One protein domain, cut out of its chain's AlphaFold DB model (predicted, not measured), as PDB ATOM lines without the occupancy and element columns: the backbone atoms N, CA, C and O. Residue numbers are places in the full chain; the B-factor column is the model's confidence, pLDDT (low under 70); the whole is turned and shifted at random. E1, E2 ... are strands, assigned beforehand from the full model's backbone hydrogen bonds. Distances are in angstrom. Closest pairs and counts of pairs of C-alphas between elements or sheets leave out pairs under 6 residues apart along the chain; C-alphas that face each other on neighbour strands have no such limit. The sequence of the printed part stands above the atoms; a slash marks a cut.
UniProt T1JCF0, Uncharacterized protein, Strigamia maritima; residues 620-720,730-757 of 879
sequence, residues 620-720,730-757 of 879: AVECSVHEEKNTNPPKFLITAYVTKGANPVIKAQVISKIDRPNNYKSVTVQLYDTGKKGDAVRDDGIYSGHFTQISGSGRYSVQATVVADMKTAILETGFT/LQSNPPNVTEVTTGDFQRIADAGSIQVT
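AT A GLANCE: This is residues 620 to 720 and 730 to 757 of the 879 residues of an uncharacterized protein of Strigamia maritima (UniProt T1JCF0). Two strongly twisted sheets stand face to face as a sandwich, its edges drawn together where E1 comes near E10 and E6 near E5. The first sheet branches at E2, and the short strands E3, E8 and E9 extend it toward one end of the longest axis. You will read 129 printed residues with ten named strands, E1 to E10 in chain order, and no named helix: the class is all strand. Neighbours are antiparallel in both sheets, and the second runs E5, E4, E7, E10. The outline is elongated, 59 by 34 by 20 A, yet only just compact, close to loose, with a radius of gyration of the C-alphas of 16.6 A.

HOW THE PARTS SIT: Begin at E2, residues 636 to 644, in the branched sheet. E1, residues 620 to 627, lies on one side of it, with N 624 and O 639 2.9 A apart. On the other side lie E6, residues 686 to 691, with N 640 and O 687 2.8 A apart, and E3, residues 647 to 650, with N 649 and O 642 2.9 A apart. E1, E2 and E3 form a meander, each strand the antiparallel neighbour of the one before. On the other side of E3 from E2 look for its neighbour E8, residues 713 to 716, with N 650 and O 713 2.8 A apart; E8 is in turn the neighbour of E9, residues 738 to 741, with N 714 and O 740 2.8 A apart. E3 runs on into E4, residues 653 to 659, at 85 degrees, and there the chain enters the other sheet. E4 is the neighbour of E5, residues 667 to 671, an edge strand, with N 656 and O 669 2.8 A apart, and of E7, residues 698 to 707, with N 657 and O 703 2.8 A apart. E10, residues 746 to 756, is the other edge strand, with N 704 and O 749 2.8 A apart. The facing parts of the sheets are 8.8 A apart centre to centre, their strands at 33 degrees. The closest C-alphas of E1 and E10 are those of Ser 624 and Ala 751, 4.6 A apart; those of E5 and E6 are Leu 671 and Ser 688, 4.7 A.

IN THESE COORDINATES: Find C-alpha 620 at (-34.587, 25.308, 40.806); E1 runs 23.6 A from there. E2 measures 26.2 A and E7 29.4 A. E10, the longest strand by residues, covers 30.0 A and ends at C-alpha 756, (-38.555, 44.200, 19.732).

THE WHOLE: The C-alphas farthest apart, Asn 662 and Gln 731, are 62.4 A apart. Residues 721 to 729 are not printed, and C-alphas 720 and 730 are 12.8 A apart across the cut. The link from E5 to E6 is long, 14 residues. Look for pLDDT under 70 at residues 717 to 720 and 730 to 737.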
ATOM      1  N   ALA A 620     -34.147  25.052  42.163       91.31
ATOM      2  CA  ALA A 620     -34.587  25.308  40.806       91.31
ATOM      3  C   ALA A 620     -34.558  26.807  40.513       91.31
ATOM      4  O   ALA A 620     -34.799  27.644  41.389       91.31
ATOM      5  N   VAL A 621     -34.256  27.131  39.257       93.12
ATOM      6  CA  VAL A 621     -34.294  28.501  38.755       93.12
ATOM      7  C   VAL A 621     -35.145  28.546  37.506       93.12
ATOM      8  O   VAL A 621     -34.955  27.752  36.585       93.12
ATOM      9  N   GLU A 622     -36.048  29.510  37.463       90.94
ATOM     10  CA  GLU A 622     -36.791  29.864  36.265       90.94
ATOM     11  C   GLU A 622     -36.564  31.334  35.947       90.94
ATOM     12  O   GLU A 622     -36.517  32.160  36.850       90.94
ATOM     13  N   CYS A 623     -36.440  31.667  34.665       91.31
ATOM     14  CA  CYS A 623     -36.273  33.040  34.208       91.31
ATOM     15  C   CYS A 623     -37.415  33.416  33.265       91.31
ATOM     16  O   CYS A 623     -37.867  32.592  32.463       91.31
ATOM     17  N   SER A 624     -37.894  34.650  33.366       89.94
ATOM     18  CA  SER A 624     -38.953  35.205  32.525       89.94
ATOM     19  C   SER A 624     -38.679  36.669  32.200       89.94
ATOM     20  O   SER A 624     -37.985  37.372  32.930       89.94
ATOM     21  N   VAL A 625     -39.226  37.126  31.073       90.12
ATOM     22  CA  VAL A 625     -39.201  38.535  30.671       90.12
ATOM     23  C   VAL A 625     -40.631  39.007  30.494       90.12
ATOM     24  O   VAL A 625     -41.419  38.368  29.796       90.12
ATOM     25  N   HIS A 626     -40.953  40.132  31.117       87.38
ATOM     26  CA  HIS A 626     -42.278  40.729  31.107       87.38
ATOM     27  C   HIS A 626     -42.208  42.115  30.469       87.38
ATOM     28  O   HIS A 626     -41.414  42.953  30.885       87.38
ATOM     29  N   GLU A 627     -43.043  42.358  29.463       85.69
ATOM     30  CA  GLU A 627     -43.269  43.701  28.925       85.69
ATOM     31  C   GLU A 627     -44.360  44.396  29.754       85.69
ATOM     32  O   GLU A 627     -45.478  43.878  29.869       85.69
ATOM     33  N   GLU A 628     -44.041  45.543  30.357       80.44
ATOM     34  CA  GLU A 628     -44.990  46.293  31.186       80.44
ATOM     35  C   GLU A 628     -46.110  46.907  30.334       80.44
ATOM     36  O   GLU A 628     -45.867  47.567  29.316       80.44
ATOM     37  N   LYS A 629     -47.361  46.734  30.778       72.00
ATOM     38  CA  LYS A 629     -48.549  47.222  30.064       72.00
ATOM     39  C   LYS A 629     -48.545  48.748  29.913       72.00
ATOM     40  O   LYS A 629     -48.205  49.476  30.837       72.00
ATOM     41  N   ASN A 630     -49.043  49.226  28.769       70.12
ATOM     42  CA  ASN A 630     -49.289  50.650  28.483       70.12
ATOM     43  C   ASN A 630     -48.040  51.551  28.573       70.12
ATOM     44  O   ASN A 630     -48.170  52.755  28.793       70.12
ATOM     45  N   THR A 631     -46.842  50.993  28.382       74.56
ATOM     46  CA  THR A 631     -45.590  51.756  28.385       74.56
ATOM     47  C   THR A 631     -45.158  52.111  26.959       74.56
ATOM     48  O   THR A 631     -45.284  51.310  26.032       74.56
ATOM     49  N   ASN A 632     -44.686  53.342  26.754       80.38
ATOM     50  CA  ASN A 632     -44.047  53.766  25.510       80.38
ATOM     51  C   ASN A 632     -42.889  54.730  25.838       80.38
ATOM     52  O   ASN A 632     -43.173  55.821  26.341       80.38
ATOM     53  N   PRO A 633     -41.618  54.368  25.572       84.50
ATOM     54  CA  PRO A 633     -41.156  53.100  24.985       84.50
ATOM     55  C   PRO A 633     -41.462  51.876  25.879       84.50
ATOM     56  O   PRO A 633     -41.701  52.051  27.076       84.50
ATOM     57  N   PRO A 634     -41.498  50.650  25.315       84.44
ATOM     58  CA  PRO A 634     -41.790  49.436  26.075       84.44
ATOM     59  C   PRO A 634     -40.734  49.213  27.161       84.44
ATOM     60  O   PRO A 634     -39.532  49.266  26.886       84.44
ATOM     61  N   LYS A 635     -41.185  48.954  28.391       87.06
ATOM     62  CA  LYS A 635     -40.319  48.584  29.518       87.06
ATOM     63  C   LYS A 635     -40.304  47.070  29.688       87.06
ATOM     64  O   LYS A 635     -41.363  46.443  29.719       87.06
ATOM     65  N   PHE A 636     -39.113  46.495  29.834       89.19
ATOM     66  CA  PHE A 636     -38.933  45.061  30.052       89.19
ATOM     67  C   PHE A 636     -38.410  44.792  31.462       89.19
ATOM     68  O   PHE A 636     -37.327  45.261  31.824       89.19
ATOM     69  N   LEU A 637     -39.160  44.012  32.235       91.06
ATOM     70  CA  LEU A 637     -38.763  43.509  33.545       91.06
ATOM     71  C   LEU A 637     -38.314  42.052  33.408       91.06
ATOM     72  O   LEU A 637     -39.073  41.202  32.937       91.06
ATOM     73  N   ILE A 638     -37.080  41.761  33.808       93.94
ATOM     74  CA  ILE A 638     -36.553  40.399  33.875       93.94
ATOM     75  C   ILE A 638     -36.763  39.894  35.299       93.94
ATOM     76  O   ILE A 638     -36.382  40.582  36.243       93.94
ATOM     77  N   THR A 639     -37.336  38.702  35.443       93.88
ATOM     78  CA  THR A 639     -37.569  38.046  36.734       93.88
ATOM     79  C   THR A 639     -36.908  36.672  36.752       93.88
ATOM     80  O   THR A 639     -36.980  35.917  35.779       93.88
ATOM     81  N   ALA A 640     -36.245  36.342  37.858       95.50
ATOM     82  CA  ALA A 640     -35.654  35.037  38.113       95.50
ATOM     83  C   ALA A 640     -36.182  34.477  39.436       95.50
ATOM     84  O   ALA A 640     -35.931  35.035  40.499       95.50
ATOM     85  N   TYR A 641     -36.898  33.361  39.363       93.12
ATOM     86  CA  TYR A 641     -37.479  32.665  40.506       93.12
ATOM     87  C   TYR A 641     -36.467  31.641  41.007       93.12
ATOM     88  O   TYR A 641     -36.183  30.681  40.290       93.12
ATOM     89  N   VAL A 642     -35.920  31.836  42.203       95.06
ATOM     90  CA  VAL A 642     -34.941  30.937  42.828       95.06
ATOM     91  C   VAL A 642     -35.593  30.291  44.040       95.06
ATOM     92  O   VAL A 642     -35.829  30.927  45.065       95.06
ATOM     93  N   THR A 643     -35.917  29.009  43.911       91.25
ATOM     94  CA  THR A 643     -36.733  28.288  44.899       91.25
ATOM     95  C   THR A 643     -36.198  26.885  45.143       91.25
ATOM     96  O   THR A 643     -35.487  26.316  44.312       91.25
ATOM     97  N   LYS A 644     -36.553  26.310  46.291       88.50
ATOM     98  CA  LYS A 644     -36.447  24.878  46.574       88.50
ATOM     99  C   LYS A 644     -37.836  24.386  46.978       88.50
ATOM    100  O   LYS A 644     -38.282  24.632  48.100       88.50
ATOM    101  N   GLY A 645     -38.530  23.746  46.042       82.06
ATOM    102  CA  GLY A 645     -39.965  23.481  46.163       82.06
ATOM    103  C   GLY A 645     -40.738  24.788  46.310       82.06
ATOM    104  O   GLY A 645     -40.532  25.718  45.535       82.06
ATOM    105  N   ALA A 646     -41.578  24.890  47.338       77.44
ATOM    106  CA  ALA A 646     -42.315  26.117  47.643       77.44
ATOM    107  C   ALA A 646     -41.470  27.191  48.367       77.44
ATOM    108  O   ALA A 646     -41.912  28.330  48.496       77.44
ATOM    109  N   ASN A 647     -40.271  26.860  48.857       84.25
ATOM    110  CA  ASN A 647     -39.500  27.763  49.716       84.25
ATOM    111  C   ASN A 647     -38.579  28.679  48.892       84.25
ATOM    112  O   ASN A 647     -37.917  28.196  47.964       84.25
ATOM    113  N   PRO A 648     -38.467  29.970  49.243       89.50
ATOM    114  CA  PRO A 648     -37.610  30.901  48.521       89.50
ATOM    115  C   PRO A 648     -36.134  30.738  48.891       89.50
ATOM    116  O   PRO A 648     -35.788  30.400  50.028       89.50
ATOM    117  N   VAL A 649     -35.259  31.005  47.919       93.44
ATOM    118  CA  VAL A 649     -33.806  31.051  48.104       93.44
ATOM    119  C   VAL A 649     -33.330  32.496  47.988       93.44
ATOM    120  O   VAL A 649     -33.319  33.092  46.910       93.44
ATOM    121  N   ILE A 650     -32.902  33.052  49.113       93.50
ATOM    122  CA  ILE A 650     -32.568  34.467  49.273       93.50
ATOM    123  C   ILE A 650     -31.050  34.681  49.311       93.50
ATOM    124  O   ILE A 650     -30.280  33.751  49.569       93.50
ATOM    125  N   LYS A 651     -30.618  35.932  49.101       94.19
ATOM    126  CA  LYS A 651     -29.211  36.383  49.171       94.19
ATOM    127  C   LYS A 651     -28.266  35.759  48.129       94.19
ATOM    128  O   LYS A 651     -27.051  35.837  48.297       94.19
ATOM    129  N   ALA A 652     -28.797  35.186  47.051       96.12
ATOM    130  CA  ALA A 652     -28.003  34.711  45.922       96.12
ATOM    131  C   ALA A 652     -27.566  35.874  45.012       96.12
ATOM    132  O   ALA A 652     -28.235  36.904  44.915       96.12
ATOM    133  N   GLN A 653     -26.463  35.699  44.284       96.75
ATOM    134  CA  GLN A 653     -26.079  36.621  43.220       96.75
ATOM    135  C   GLN A 653     -26.750  36.199  41.911       96.75
ATOM    136  O   GLN A 653     -26.455  35.131  41.374       96.75
ATOM    137  N   VAL A 654     -27.612  37.061  41.366       97.31
ATOM    138  CA  VAL A 654     -28.343  36.766  40.127       97.31
ATOM    139  C   VAL A 654     -28.018  37.772  39.030       97.31
ATOM    140  O   VAL A 654     -28.298  38.961  39.154       97.31
ATOM    141  N   ILE A 655     -27.437  37.294  37.932       96.62
ATOM    142  CA  ILE A 655     -27.091  38.119  36.769       96.62
ATOM    143  C   ILE A 655     -27.805  37.569  35.543       96.62
ATOM    144  O   ILE A 655     -27.685  36.390  35.220       96.62
ATOM    145  N   SER A 656     -28.503  38.438  34.823       95.56
ATOM    146  CA  SER A 656     -29.072  38.134  33.519       95.56
ATOM    147  C   SER A 656     -28.153  38.619  32.408       95.56
ATOM    148  O   SER A 656     -27.745  39.777  32.397       95.56
ATOM    149  N   LYS A 657     -27.824  37.745  31.460       93.69
ATOM    150  CA  LYS A 657     -27.125  38.077  30.222       93.69
ATOM    151  C   LYS A 657     -28.145  38.206  29.093       93.69
ATOM    152  O   LYS A 657     -28.975  37.320  28.893       93.69
ATOM    153  N   ILE A 658     -28.037  39.291  28.331       91.88
ATOM    154  CA  ILE A 658     -28.885  39.586  27.182       91.88
ATOM    155  C   ILE A 658     -28.011  39.652  25.933       91.88
ATOM    156  O   ILE A 658     -27.180  40.553  25.789       91.88
ATOM    157  N   ASP A 659     -28.209  38.706  25.020       88.38
ATOM    158  CA  ASP A 659     -27.649  38.782  23.673       88.38
ATOM    159  C   ASP A 659     -28.545  39.688  22.819       88.38
ATOM    160  O   ASP A 659     -29.772  39.538  22.808       88.38
ATOM    161  N   ARG A 660     -27.924  40.648  22.129       87.94
ATOM    162  CA  ARG A 660     -28.598  41.727  21.397       87.94
ATOM    163  C   ARG A 660     -28.528  41.498  19.877       87.94
ATOM    164  O   ARG A 660     -27.593  40.845  19.410       87.94
ATOM    165  N   PRO A 661     -29.491  42.019  19.092       85.75
ATOM    166  CA  PRO A 661     -29.483  41.883  17.637       85.75
ATOM    167  C   PRO A 661     -28.347  42.693  16.986       85.75
ATOM    168  O   PRO A 661     -27.634  43.440  17.651       85.75
ATOM    169  N   ASN A 662     -28.191  42.573  15.663       79.38
ATOM    170  CA  ASN A 662     -27.320  43.421  14.830       79.38
ATOM    171  C   ASN A 662     -25.836  43.470  15.252       79.38
ATOM    172  O   ASN A 662     -25.173  44.487  15.070       79.38
ATOM    173  N   ASN A 663     -25.304  42.371  15.803       75.62
ATOM    174  CA  ASN A 663     -23.919  42.251  16.289       75.62
ATOM    175  C   ASN A 663     -23.555  43.209  17.439       75.62
ATOM    176  O   ASN A 663     -22.371  43.402  17.733       75.62
ATOM    177  N   TYR A 664     -24.545  43.798  18.118       83.31
ATOM    178  CA  TYR A 664     -24.287  44.502  19.367       83.31
ATOM    179  C   TYR A 664     -23.775  43.510  20.419       83.31
ATOM    180  O   TYR A 664     -24.276  42.395  20.553       83.31
ATOM    181  N   LYS A 665     -22.765  43.922  21.196       86.19
ATOM    182  CA  LYS A 665     -22.210  43.089  22.277       86.19
ATOM    183  C   LYS A 665     -23.298  42.732  23.285       86.19
ATOM    184  O   LYS A 665     -24.126  43.584  23.594       86.19
ATOM    185  N   SER A 666     -23.262  41.531  23.850       89.00
ATOM    186  CA  SER A 666     -24.165  41.170  24.946       89.00
ATOM    187  C   SER A 666     -23.996  42.106  26.143       89.00
ATOM    188  O   SER A 666     -22.880  42.549  26.423       89.00
ATOM    189  N   VAL A 667     -25.081  42.343  26.871       92.25
ATOM    190  CA  VAL A 667     -25.092  43.145  28.100       92.25
ATOM    191  C   VAL A 667     -25.538  42.305  29.285       92.25
ATOM    192  O   VAL A 667     -26.122  41.234  29.109       92.25
ATOM    193  N   THR A 668     -25.242  42.773  30.492       94.19
ATOM    194  CA  THR A 668     -25.620  42.102  31.736       94.19
ATOM    195  C   THR A 668     -26.471  43.017  32.598       94.19
ATOM    196  O   THR A 668     -26.112  44.174  32.800       94.19
ATOM    197  N   VAL A 669     -27.552  42.475  33.148       93.94
ATOM    198  CA  VAL A 669     -28.438  43.138  34.107       93.94
ATOM    199  C   VAL A 669     -28.366  42.365  35.418       93.94
ATOM    200  O   VAL A 669     -28.589  41.157  35.440       93.94
ATOM    201  N   GLN A 670     -28.030  43.049  36.508       94.50
ATOM    202  CA  GLN A 670     -28.099  42.463  37.846       94.50
ATOM    203  C   GLN A 670     -29.565  42.415  38.290       94.50
ATOM    204  O   GLN A 670     -30.266  43.420  38.185       94.50
ATOM    205  N   LEU A 671     -30.007  41.261  38.788       95.56
ATOM    206  CA  LEU A 671     -31.334  41.084  39.371       95.56
ATOM    207  C   LEU A 671     -31.220  41.079  40.901       95.56
ATOM    208  O   LEU A 671     -30.230  40.583  41.453       95.56
ATOM    209  N   TYR A 672     -32.216  41.649  41.573       93.44
ATOM    210  CA  TYR A 672     -32.218  41.864  43.020       93.44
ATOM    211  C   TYR A 672     -33.521  41.363  43.646       93.44
ATOM    212  O   TYR A 672     -34.581  41.576  43.071       93.44
ATOM    213  N   ASP A 673     -33.418  40.756  44.825       92.69
ATOM    214  CA  ASP A 673     -34.532  40.373  45.704       92.69
ATOM    215  C   ASP A 673     -34.458  41.282  46.945       92.69
ATOM    216  O   ASP A 673     -33.842  40.965  47.962       92.69
ATOM    217  N   THR A 674     -34.891  42.532  46.786       86.62
ATOM    218  CA  THR A 674     -34.672  43.606  47.779       86.62
ATOM    219  C   THR A 674     -35.925  44.413  48.095       86.62
ATOM    220  O   THR A 674     -35.873  45.282  48.971       86.62
ATOM    221  N   GLY A 675     -37.041  44.133  47.420       83.12
ATOM    222  CA  GLY A 675     -38.265  44.934  47.403       83.12
ATOM    223  C   GLY A 675     -38.063  46.305  46.756       83.12
ATOM    224  O   GLY A 675     -38.736  47.261  47.129       83.12
ATOM    225  N   LYS A 676     -37.047  46.429  45.891       82.94
ATOM    226  CA  LYS A 676     -36.588  47.665  45.238       82.94
ATOM    227  C   LYS A 676     -36.058  47.339  43.841       82.94
ATOM    228  O   LYS A 676     -35.859  46.179  43.504       82.94
ATOM    229  N   LYS A 677     -35.760  48.353  43.019       83.19
ATOM    230  CA  LYS A 677     -35.212  48.175  41.650       83.19
ATOM    231  C   LYS A 677     -36.076  47.294  40.729       83.19
ATOM    232  O   LYS A 677     -35.559  46.510  39.938       83.19
ATOM    233  N   GLY A 678     -37.395  47.444  40.822       81.88
ATOM    234  CA  GLY A 678     -38.342  46.653  40.031       81.88
ATOM    235  C   GLY A 678     -38.719  45.315  40.662       81.88
ATOM    236  O   GLY A 678     -39.558  44.617  40.104       81.88
ATOM    237  N   ASP A 679     -38.146  44.977  41.817       86.62
ATOM    238  CA  ASP A 679     -38.614  43.883  42.656       86.62
ATOM    239  C   ASP A 679     -39.732  44.341  43.605       86.62
ATOM    240  O   ASP A 679     -39.623  45.385  44.253       86.62
ATOM    241  N   ALA A 680     -40.821  43.574  43.661       80.88
ATOM    242  CA  ALA A 680     -42.042  43.942  44.370       80.88
ATOM    243  C   ALA A 680     -42.032  43.520  45.846       80.88
ATOM    244  O   ALA A 680     -42.660  44.188  46.680       80.88
ATOM    245  N   VAL A 681     -41.364  42.411  46.185       80.44
ATOM    246  CA  VAL A 681     -41.346  41.843  47.538       80.44
ATOM    247  C   VAL A 681     -39.927  41.433  47.885       80.44
ATOM    248  O   VAL A 681     -39.301  40.682  47.171       80.44
ATOM    249  N   ARG A 682     -39.433  41.910  49.024       84.44
ATOM    250  CA  ARG A 682     -38.095  41.567  49.491       84.44
ATOM    251  C   ARG A 682     -38.054  40.195  50.168       84.44
ATOM    252  O   ARG A 682     -38.848  39.965  51.082       84.44
ATOM    253  N   ASP A 683     -36.980  39.460  49.898       86.06
ATOM    254  CA  ASP A 683     -36.618  38.152  50.442       86.06
ATOM    255  C   ASP A 683     -37.671  37.069  50.102       86.06
ATOM    256  O   ASP A 683     -37.921  36.161  50.900       86.06
ATOM    257  N   ASP A 684     -38.309  37.172  48.930       83.44
ATOM    258  CA  ASP A 684     -39.325  36.225  48.439       83.44
ATOM    259  C   ASP A 684     -38.775  35.212  47.414       83.44
ATOM    260  O   ASP A 684     -39.519  34.383  46.882       83.44
ATOM    261  N   GLY A 685     -37.460  35.240  47.159       90.62
ATOM    262  CA  GLY A 685     -36.782  34.363  46.207       90.62
ATOM    263  C   GLY A 685     -36.991  34.762  44.747       90.62
ATOM    264  O   GLY A 685     -36.594  34.006  43.853       90.62
ATOM    265  N   ILE A 686     -37.598  35.919  44.475       92.75
ATOM    266  CA  ILE A 686     -37.812  36.453  43.133       92.75
ATOM    267  C   ILE A 686     -36.869  37.632  42.919       92.75
ATOM    268  O   ILE A 686     -36.993  38.705  43.488       92.75
ATOM    269  N   TYR A 687     -35.903  37.438  42.030       95.62
ATOM    270  CA  TYR A 687     -34.912  38.451  41.710       95.62
ATOM    271  C   TYR A 687     -35.345  39.176  40.451       95.62
ATOM    272  O   TYR A 687     -35.499  38.548  39.399       95.62
ATOM    273  N   SER A 688     -35.481  40.495  40.532       94.25
ATOM    274  CA  SER A 688     -36.014  41.299  39.432       94.25
ATOM    275  C   SER A 688     -35.074  42.433  39.025       94.25
ATOM    276  O   SER A 688     -34.228  42.881  39.803       94.25
ATOM    277  N   GLY A 689     -35.190  42.882  37.774       93.19
ATOM    278  CA  GLY A 689     -34.429  44.019  37.260       93.19
ATOM    279  C   GLY A 689     -34.855  44.448  35.857       93.19
ATOM    280  O   GLY A 689     -35.213  43.622  35.011       93.19
ATOM    281  N   HIS A 690     -34.821  45.757  35.599       92.06
ATOM    282  CA  HIS A 690     -35.217  46.334  34.314       92.06
ATOM    283  C   HIS A 690     -34.118  46.222  33.249       92.06
ATOM    284  O   HIS A 690     -32.953  46.547  33.491       92.06
ATOM    285  N   PHE A 691     -34.504  45.842  32.030       92.19
ATOM    286  CA  PHE A 691     -33.647  45.899  30.846       92.19
ATOM    287  C   PHE A 691     -33.917  47.181  30.048       92.19
ATOM    288  O   PHE A 691     -34.953  47.309  29.398       92.19
ATOM    289  N   THR A 692     -32.969  48.123  30.086       90.44
ATOM    290  CA  THR A 692     -33.099  49.450  29.447       90.44
ATOM    291  C   THR A 692     -32.235  49.624  28.191       90.44
ATOM    292  O   THR A 692     -32.497  50.503  27.376       90.44
ATOM    293  N   GLN A 693     -31.236  48.764  27.970       90.12
ATOM    294  CA  GLN A 693     -30.228  48.904  26.903       90.12
ATOM    295  C   GLN A 693     -30.685  48.323  25.548       90.12
ATOM    296  O   GLN A 693     -30.027  47.456  24.958       90.12
ATOM    297  N   ILE A 694     -31.834  48.795  25.056       90.12
ATOM    298  CA  ILE A 694     -32.408  48.398  23.763       90.12
ATOM    299  C   ILE A 694     -31.544  48.967  22.626       90.12
ATOM    300  O   ILE A 694     -31.351  50.174  22.528       90.12
ATOM    301  N   SER A 695     -31.042  48.110  21.740       89.00
ATOM    302  CA  SER A 695     -30.103  48.436  20.655       89.00
ATOM    303  C   SER A 695     -30.728  48.336  19.252       89.00
ATOM    304  O   SER A 695     -30.076  47.905  18.299       89.00
ATOM    305  N   GLY A 696     -32.010  48.670  19.113       87.31
ATOM    306  CA  GLY A 696     -32.772  48.595  17.863       87.31
ATOM    307  C   GLY A 696     -33.811  47.475  17.828       87.31
ATOM    308  O   GLY A 696     -33.957  46.680  18.761       87.31
ATOM    309  N   SER A 697     -34.533  47.393  16.712       87.50
ATOM    310  CA  SER A 697     -35.464  46.293  16.455       87.50
ATOM    311  C   SER A 697     -34.720  44.974  16.224       87.50
ATOM    312  O   SER A 697     -33.677  44.954  15.565       87.50
ATOM    313  N   GLY A 698     -35.280  43.864  16.700       87.56
ATOM    314  CA  GLY A 698     -34.730  42.524  16.503       87.56
ATOM    315  C   GLY A 698     -35.018  41.573  17.662       87.56
ATOM    316  O   GLY A 698     -35.752  41.908  18.594       87.56
ATOM    317  N   ARG A 699     -34.421  40.377  17.589       87.56
ATOM    318  CA  ARG A 699     -34.532  39.341  18.623       87.56
ATOM    319  C   ARG A 699     -33.473  39.547  19.698       87.56
ATOM    320  O   ARG A 699     -32.281  39.569  19.395       87.56
ATOM    321  N   TYR A 700     -33.924  39.648  20.940       88.81
ATOM    322  CA  TYR A 700     -33.083  39.670  22.131       88.81
ATOM    323  C   TYR A 700     -33.248  38.360  22.869       88.81
ATOM    324  O   TYR A 700     -34.320  37.762  22.870       88.81
ATOM    325  N   SER A 701     -32.177  37.916  23.497       88.94
ATOM    326  CA  SER A 701     -32.039  36.554  23.973       88.94
ATOM    327  C   SER A 701     -31.579  36.596  25.424       88.94
ATOM    328  O   SER A 701     -30.488  37.097  25.675       88.94
ATOM    329  N   VAL A 702     -32.395  36.110  26.364       91.00
ATOM    330  CA  VAL A 702     -32.207  36.376  27.802       91.00
ATOM    331  C   VAL A 702     -31.946  35.091  28.590       91.00
ATOM    332  O   VAL A 702     -32.682  34.109  28.454       91.00
ATOM    333  N   GLN A 703     -30.913  35.109  29.434       92.00
ATOM    334  CA  GLN A 703     -30.511  33.994  30.292       92.00
ATOM    335  C   GLN A 703     -30.071  34.507  31.667       92.00
ATOM    336  O   GLN A 703     -29.178  35.344  31.750       92.00
ATOM    337  N   ALA A 704     -30.646  33.973  32.744       95.31
ATOM    338  CA  ALA A 704     -30.220  34.254  34.111       95.31
ATOM    339  C   ALA A 704     -29.225  33.201  34.609       95.31
ATOM    340  O   ALA A 704     -29.397  32.005  34.378       95.31
ATOM    341  N   THR A 705     -28.197  33.655  35.319       96.31
ATOM    342  CA  THR A 705     -27.244  32.832  36.066       96.31
ATOM    343  C   THR A 705     -27.353  33.192  37.540       96.31
ATOM    344  O   THR A 705     -27.225  34.360  37.907       96.31
ATOM    345  N   VAL A 706     -27.576  32.179  38.370       97.44
ATOM    346  CA  VAL A 706     -27.651  32.283  39.826       97.44
ATOM    347  C   VAL A 706     -26.417  31.619  40.402       97.44
ATOM    348  O   VAL A 706     -26.147  30.451  40.109       97.44
ATOM    349  N   VAL A 707     -25.679  32.361  41.216       95.94
ATOM    350  CA  VAL A 707     -24.507  31.878  41.942       95.94
ATOM    351  C   VAL A 707     -24.753  32.106  43.422       95.94
ATOM    352  O   VAL A 707     -25.020  33.231  43.847       95.94
ATOM    353  N   ALA A 708     -24.680  31.034  44.196       94.06
ATOM    354  CA  ALA A 708     -24.764  31.112  45.641       94.06
ATOM    355  C   ALA A 708     -23.395  31.332  46.273       94.06
ATOM    356  O   ALA A 708     -22.370  30.875  45.765       94.06
ATOM    357  N   ASP A 709     -23.415  32.009  47.409       87.50
ATOM    358  CA  ASP A 709     -22.286  32.171  48.310       87.50
ATOM    359  C   ASP A 709     -22.632  31.612  49.703       87.50
ATOM    360  O   ASP A 709     -23.726  31.103  49.949       87.50
ATOM    361  N   MET A 710     -21.712  31.748  50.660       85.31
ATOM    362  CA  MET A 710     -21.928  31.284  52.038       85.31
ATOM    363  C   MET A 710     -23.081  31.993  52.776       85.31
ATOM    364  O   MET A 710     -23.451  31.555  53.865       85.31
ATOM    365  N   LYS A 711     -23.616  33.099  52.241       89.62
ATOM    366  CA  LYS A 711     -24.748  33.843  52.817       89.62
ATOM    367  C   LYS A 711     -26.079  33.448  52.186       89.62
ATOM    368  O   LYS A 711     -27.119  33.793  52.743       89.62
ATOM    369  N   THR A 712     -26.046  32.770  51.041       93.44
ATOM    370  CA  THR A 712     -27.242  32.296  50.352       93.44
ATOM    371  C   THR A 712     -27.953  31.257  51.213       93.44
ATOM    372  O   THR A 712     -27.334  30.331  51.754       93.44
ATOM    373  N   ALA A 713     -29.261  31.428  51.366       93.06
ATOM    374  CA  ALA A 713     -30.054  30.622  52.276       93.06
ATOM    375  C   ALA A 713     -31.442  30.324  51.713       93.06
ATOM    376  O   ALA A 713     -32.026  31.133  50.996       93.06
ATOM    377  N   ILE A 714     -31.974  29.163  52.074       90.19
ATOM    378  CA  ILE A 714     -33.389  28.840  51.945       90.19
ATOM    379  C   ILE A 714     -34.094  29.403  53.173       90.19
ATOM    380  O   ILE A 714     -33.648  29.193  54.305       90.19
ATOM    381  N   LEU A 715     -35.203  30.093  52.951       85.50
ATOM    382  CA  LEU A 715     -36.056  30.562  54.031       85.50
ATOM    383  C   LEU A 715     -36.997  29.424  54.461       85.50
ATOM    384  O   LEU A 715     -38.010  29.140  53.810       85.50
ATOM    385  N   GLU A 716     -36.635  28.731  55.542       75.00
ATOM    386  CA  GLU A 716     -37.408  27.631  56.119       75.00
ATOM    387  C   GLU A 716     -38.132  28.094  57.395       75.00
ATOM    388  O   GLU A 716     -37.547  28.662  58.314       75.00
ATOM    389  N   THR A 717     -39.427  27.795  57.466       62.88
ATOM    390  CA  THR A 717     -40.388  28.123  58.536       62.88
ATOM    391  C   THR A 717     -40.641  29.594  58.857       62.88
ATOM    392  O   THR A 717     -39.759  30.437  58.807       62.88
ATOM    393  N   GLY A 718     -41.886  29.841  59.273       46.28
ATOM    394  CA  GLY A 718     -42.318  30.981  60.056       46.28
ATOM    395  C   GLY A 718     -43.261  31.907  59.298       46.28
ATOM    396  O   GLY A 718     -42.795  32.857  58.687       46.28
ATOM    397  N   PHE A 719     -44.568  31.636  59.379       45.56
ATOM    398  CA  PHE A 719     -45.632  32.403  58.723       45.56
ATOM    399  C   PHE A 719     -45.359  33.919  58.704       45.56
ATOM    400  O   PHE A 719     -45.487  34.584  59.732       45.56
ATOM    401  N   THR A 720     -45.029  34.501  57.554       41.53
ATOM    402  CA  THR A 720     -45.102  35.952  57.406       41.53
ATOM    403  C   THR A 720     -46.590  36.252  57.332       41.53
ATOM    404  O   THR A 720     -47.268  35.888  56.375       41.53
ATOM    405  N   LEU A 730     -53.135  36.067  67.722       48.31
ATOM    406  CA  LEU A 730     -51.775  36.157  68.297       48.31
ATOM    407  C   LEU A 730     -51.715  36.028  69.844       48.31
ATOM    408  O   LEU A 730     -51.263  36.927  70.559       48.31
ATOM    409  N   GLN A 731     -52.111  34.865  70.362       42.94
ATOM    410  CA  GLN A 731     -51.643  34.268  71.613       42.94
ATOM    411  C   GLN A 731     -50.339  33.472  71.404       42.94
ATOM    412  O   GLN A 731     -49.653  33.169  72.374       42.94
ATOM    413  N   SER A 732     -49.958  33.175  70.158       44.72
ATOM    414  CA  SER A 732     -48.689  32.539  69.788       44.72
ATOM    415  C   SER A 732     -47.568  33.569  69.565       44.72
ATOM    416  O   SER A 732     -47.808  34.745  69.264       44.72
ATOM    417  N   ASN A 733     -46.324  33.141  69.798       44.91
ATOM    418  CA  ASN A 733     -45.121  33.932  69.530       44.91
ATOM    419  C   ASN A 733     -45.038  34.290  68.037       44.91
ATOM    420  O   ASN A 733     -45.488  33.485  67.218       44.91
ATOM    421  N   PRO A 734     -44.465  35.457  67.674       47.91
ATOM    422  CA  PRO A 734     -44.128  35.724  66.283       47.91
ATOM    423  C   PRO A 734     -43.280  34.555  65.754       47.91
ATOM    424  O   PRO A 734     -42.415  34.055  66.483       47.91
ATOM    425  N   PRO A 735     -43.566  34.056  64.546       51.88
ATOM    426  CA  PRO A 735     -42.862  32.908  64.010       51.88
ATOM    427  C   PRO A 735     -41.358  33.181  63.899       51.88
ATOM    428  O   PRO A 735     -40.942  34.255  63.469       51.88
ATOM    429  N   ASN A 736     -40.545  32.189  64.259       55.16
ATOM    430  CA  ASN A 736     -39.110  32.238  64.006       55.16
ATOM    431  C   ASN A 736     -38.868  31.877  62.543       55.16
ATOM    432  O   ASN A 736     -39.050  30.723  62.162       55.16
ATOM    433  N   VAL A 737     -38.455  32.865  61.753       65.19
ATOM    434  CA  VAL A 737     -37.940  32.636  60.407       65.19
ATOM    435  C   VAL A 737     -36.536  32.052  60.513       65.19
ATOM    436  O   VAL A 737     -35.668  32.672  61.133       65.19
ATOM    437  N   THR A 738     -36.306  30.855  59.960       78.94
ATOM    438  CA  THR A 738     -34.973  30.234  59.956       78.94
ATOM    439  C   THR A 738     -34.365  30.257  58.564       78.94
ATOM    440  O   THR A 738     -34.984  29.875  57.575       78.94
ATOM    441  N   GLU A 739     -33.124  30.718  58.484       87.31
ATOM    442  CA  GLU A 739     -32.337  30.673  57.261       87.31
ATOM    443  C   GLU A 739     -31.471  29.413  57.280       87.31
ATOM    444  O   GLU A 739     -30.599  29.258  58.139       87.31
ATOM    445  N   VAL A 740     -31.709  28.509  56.331       89.12
ATOM    446  CA  VAL A 740     -30.896  27.307  56.138       89.12
ATOM    447  C   VAL A 740     -29.939  27.563  54.989       89.12
ATOM    448  O   VAL A 740     -30.360  27.762  53.852       89.12
ATOM    449  N   THR A 741     -28.638  27.579  55.270       91.50
ATOM    450  CA  THR A 741     -27.632  27.854  54.240       91.50
ATOM    451  C   THR A 741     -27.677  26.797  53.138       91.50
ATOM    452  O   THR A 741     -27.762  25.596  53.398       91.50
ATOM    453  N   THR A 742     -27.605  27.236  51.882       91.06
ATOM    454  CA  THR A 742     -27.610  26.316  50.731       91.06
ATOM    455  C   THR A 742     -26.252  25.666  50.497       91.06
ATOM    456  O   THR A 742     -26.164  24.628  49.841       91.06
ATOM    457  N   GLY A 743     -25.190  26.298  51.006       90.00
ATOM    458  CA  GLY A 743     -23.838  26.104  50.497       90.00
ATOM    459  C   GLY A 743     -23.687  26.665  49.080       90.00
ATOM    460  O   GLY A 743     -24.599  27.303  48.544       90.00
ATOM    461  N   ASP A 744     -22.530  26.407  48.475       92.00
ATOM    462  CA  ASP A 744     -22.234  26.835  47.110       92.00
ATOM    463  C   ASP A 744     -23.092  26.056  46.104       92.00
ATOM    464  O   ASP A 744     -23.116  24.823  46.097       92.00
ATOM    465  N   PHE A 745     -23.746  26.773  45.196       94.69
ATOM    466  CA  PHE A 745     -24.402  26.194  44.032       94.69
ATOM    467  C   PHE A 745     -24.383  27.177  42.864       94.69
ATOM    468  O   PHE A 745     -24.245  28.390  43.036       94.69
ATOM    469  N   GLN A 746     -24.570  26.641  41.660       95.06
ATOM    470  CA  GLN A 746     -24.807  27.433  40.461       95.06
ATOM    471  C   GLN A 746     -25.996  26.863  39.690       95.06
ATOM    472  O   GLN A 746     -26.154  25.641  39.587       95.06
ATOM    473  N   ARG A 747     -26.832  27.749  39.150       95.12
ATOM    474  CA  ARG A 747     -27.956  27.410  38.270       95.12
ATOM    475  C   ARG A 747     -28.052  28.406  37.122       95.12
ATOM    476  O   ARG A 747     -27.736  29.580  37.287       95.12
ATOM    477  N   ILE A 748     -28.512  27.936  35.970       93.69
ATOM    478  CA  ILE A 748     -28.776  28.747  34.781       93.69
ATOM    479  C   ILE A 748     -30.211  28.494  34.330       93.69
ATOM    480  O   ILE A 748     -30.651  27.346  34.283       93.69
ATOM    481  N   ALA A 749     -30.918  29.557  33.958       91.62
ATOM    482  CA  ALA A 749     -32.259  29.476  33.397       91.62
ATOM    483  C   ALA A 749     -32.413  30.410  32.194       91.62
ATOM    484  O   ALA A 749     -32.068  31.590  32.251       91.62
ATOM    485  N   ASP A 750     -32.971  29.887  31.107       89.25
ATOM    486  CA  ASP A 750     -33.237  30.645  29.889       89.25
ATOM    487  C   ASP A 750     -34.664  31.202  29.897       89.25
ATOM    488  O   ASP A 750     -35.631  30.460  30.078       89.25
ATOM    489  N   ALA A 751     -34.802  32.505  29.648       88.50
ATOM    490  CA  ALA A 751     -36.110  33.151  29.518       88.50
ATOM    491  C   ALA A 751     -36.687  33.041  28.094       88.50
ATOM    492  O   ALA A 751     -37.848  33.372  27.861       88.50
ATOM    493  N   GLY A 752     -35.873  32.585  27.136       87.50
ATOM    494  CA  GLY A 752     -36.207  32.552  25.714       87.50
ATOM    495  C   GLY A 752     -35.750  33.805  24.964       87.50
ATOM    496  O   GLY A 752     -34.791  34.477  25.362       87.50
ATOM    497  N   SER A 753     -36.405  34.081  23.836       87.88
ATOM    498  CA  SER A 753     -36.207  35.274  23.018       87.88
ATOM    499  C   SER A 753     -37.426  36.192  23.034       87.88
ATOM    500  O   SER A 753     -38.567  35.733  22.990       87.88
ATOM    501  N   ILE A 754     -37.168  37.498  23.049       86.81
ATOM    502  CA  ILE A 754     -38.171  38.550  22.869       86.81
ATOM    503  C   ILE A 754     -37.926  39.257  21.533       86.81
ATOM    504  O   ILE A 754     -36.778  39.461  21.133       86.81
ATOM    505  N   GLN A 755     -38.999  39.644  20.845       86.62
ATOM    506  CA  GLN A 755     -38.933  40.393  19.593       86.62
ATOM    507  C   GLN A 755     -39.286  41.858  19.858       86.62
ATOM    508  O   GLN A 755     -40.439  42.182  20.130       86.62
ATOM    509  N   VAL A 756     -38.310  42.753  19.712       86.75
ATOM    510  CA  VAL A 756     -38.555  44.200  19.732       86.75
ATOM    511  C   VAL A 756     -38.841  44.654  18.304       86.75
ATOM    512  O   VAL A 756     -38.002  44.512  17.414       86.75
ATOM    513  N   THR A 757     -40.039  45.179  18.065       83.75
ATOM    514  CA  THR A 757     -40.490  45.612  16.729       83.75
ATOM    515  C   THR A 757     -40.211  47.086  16.454       83.75
ATOM    516  O   THR A 757     -40.060  47.481  15.300       83.75
TER     517      THR A 757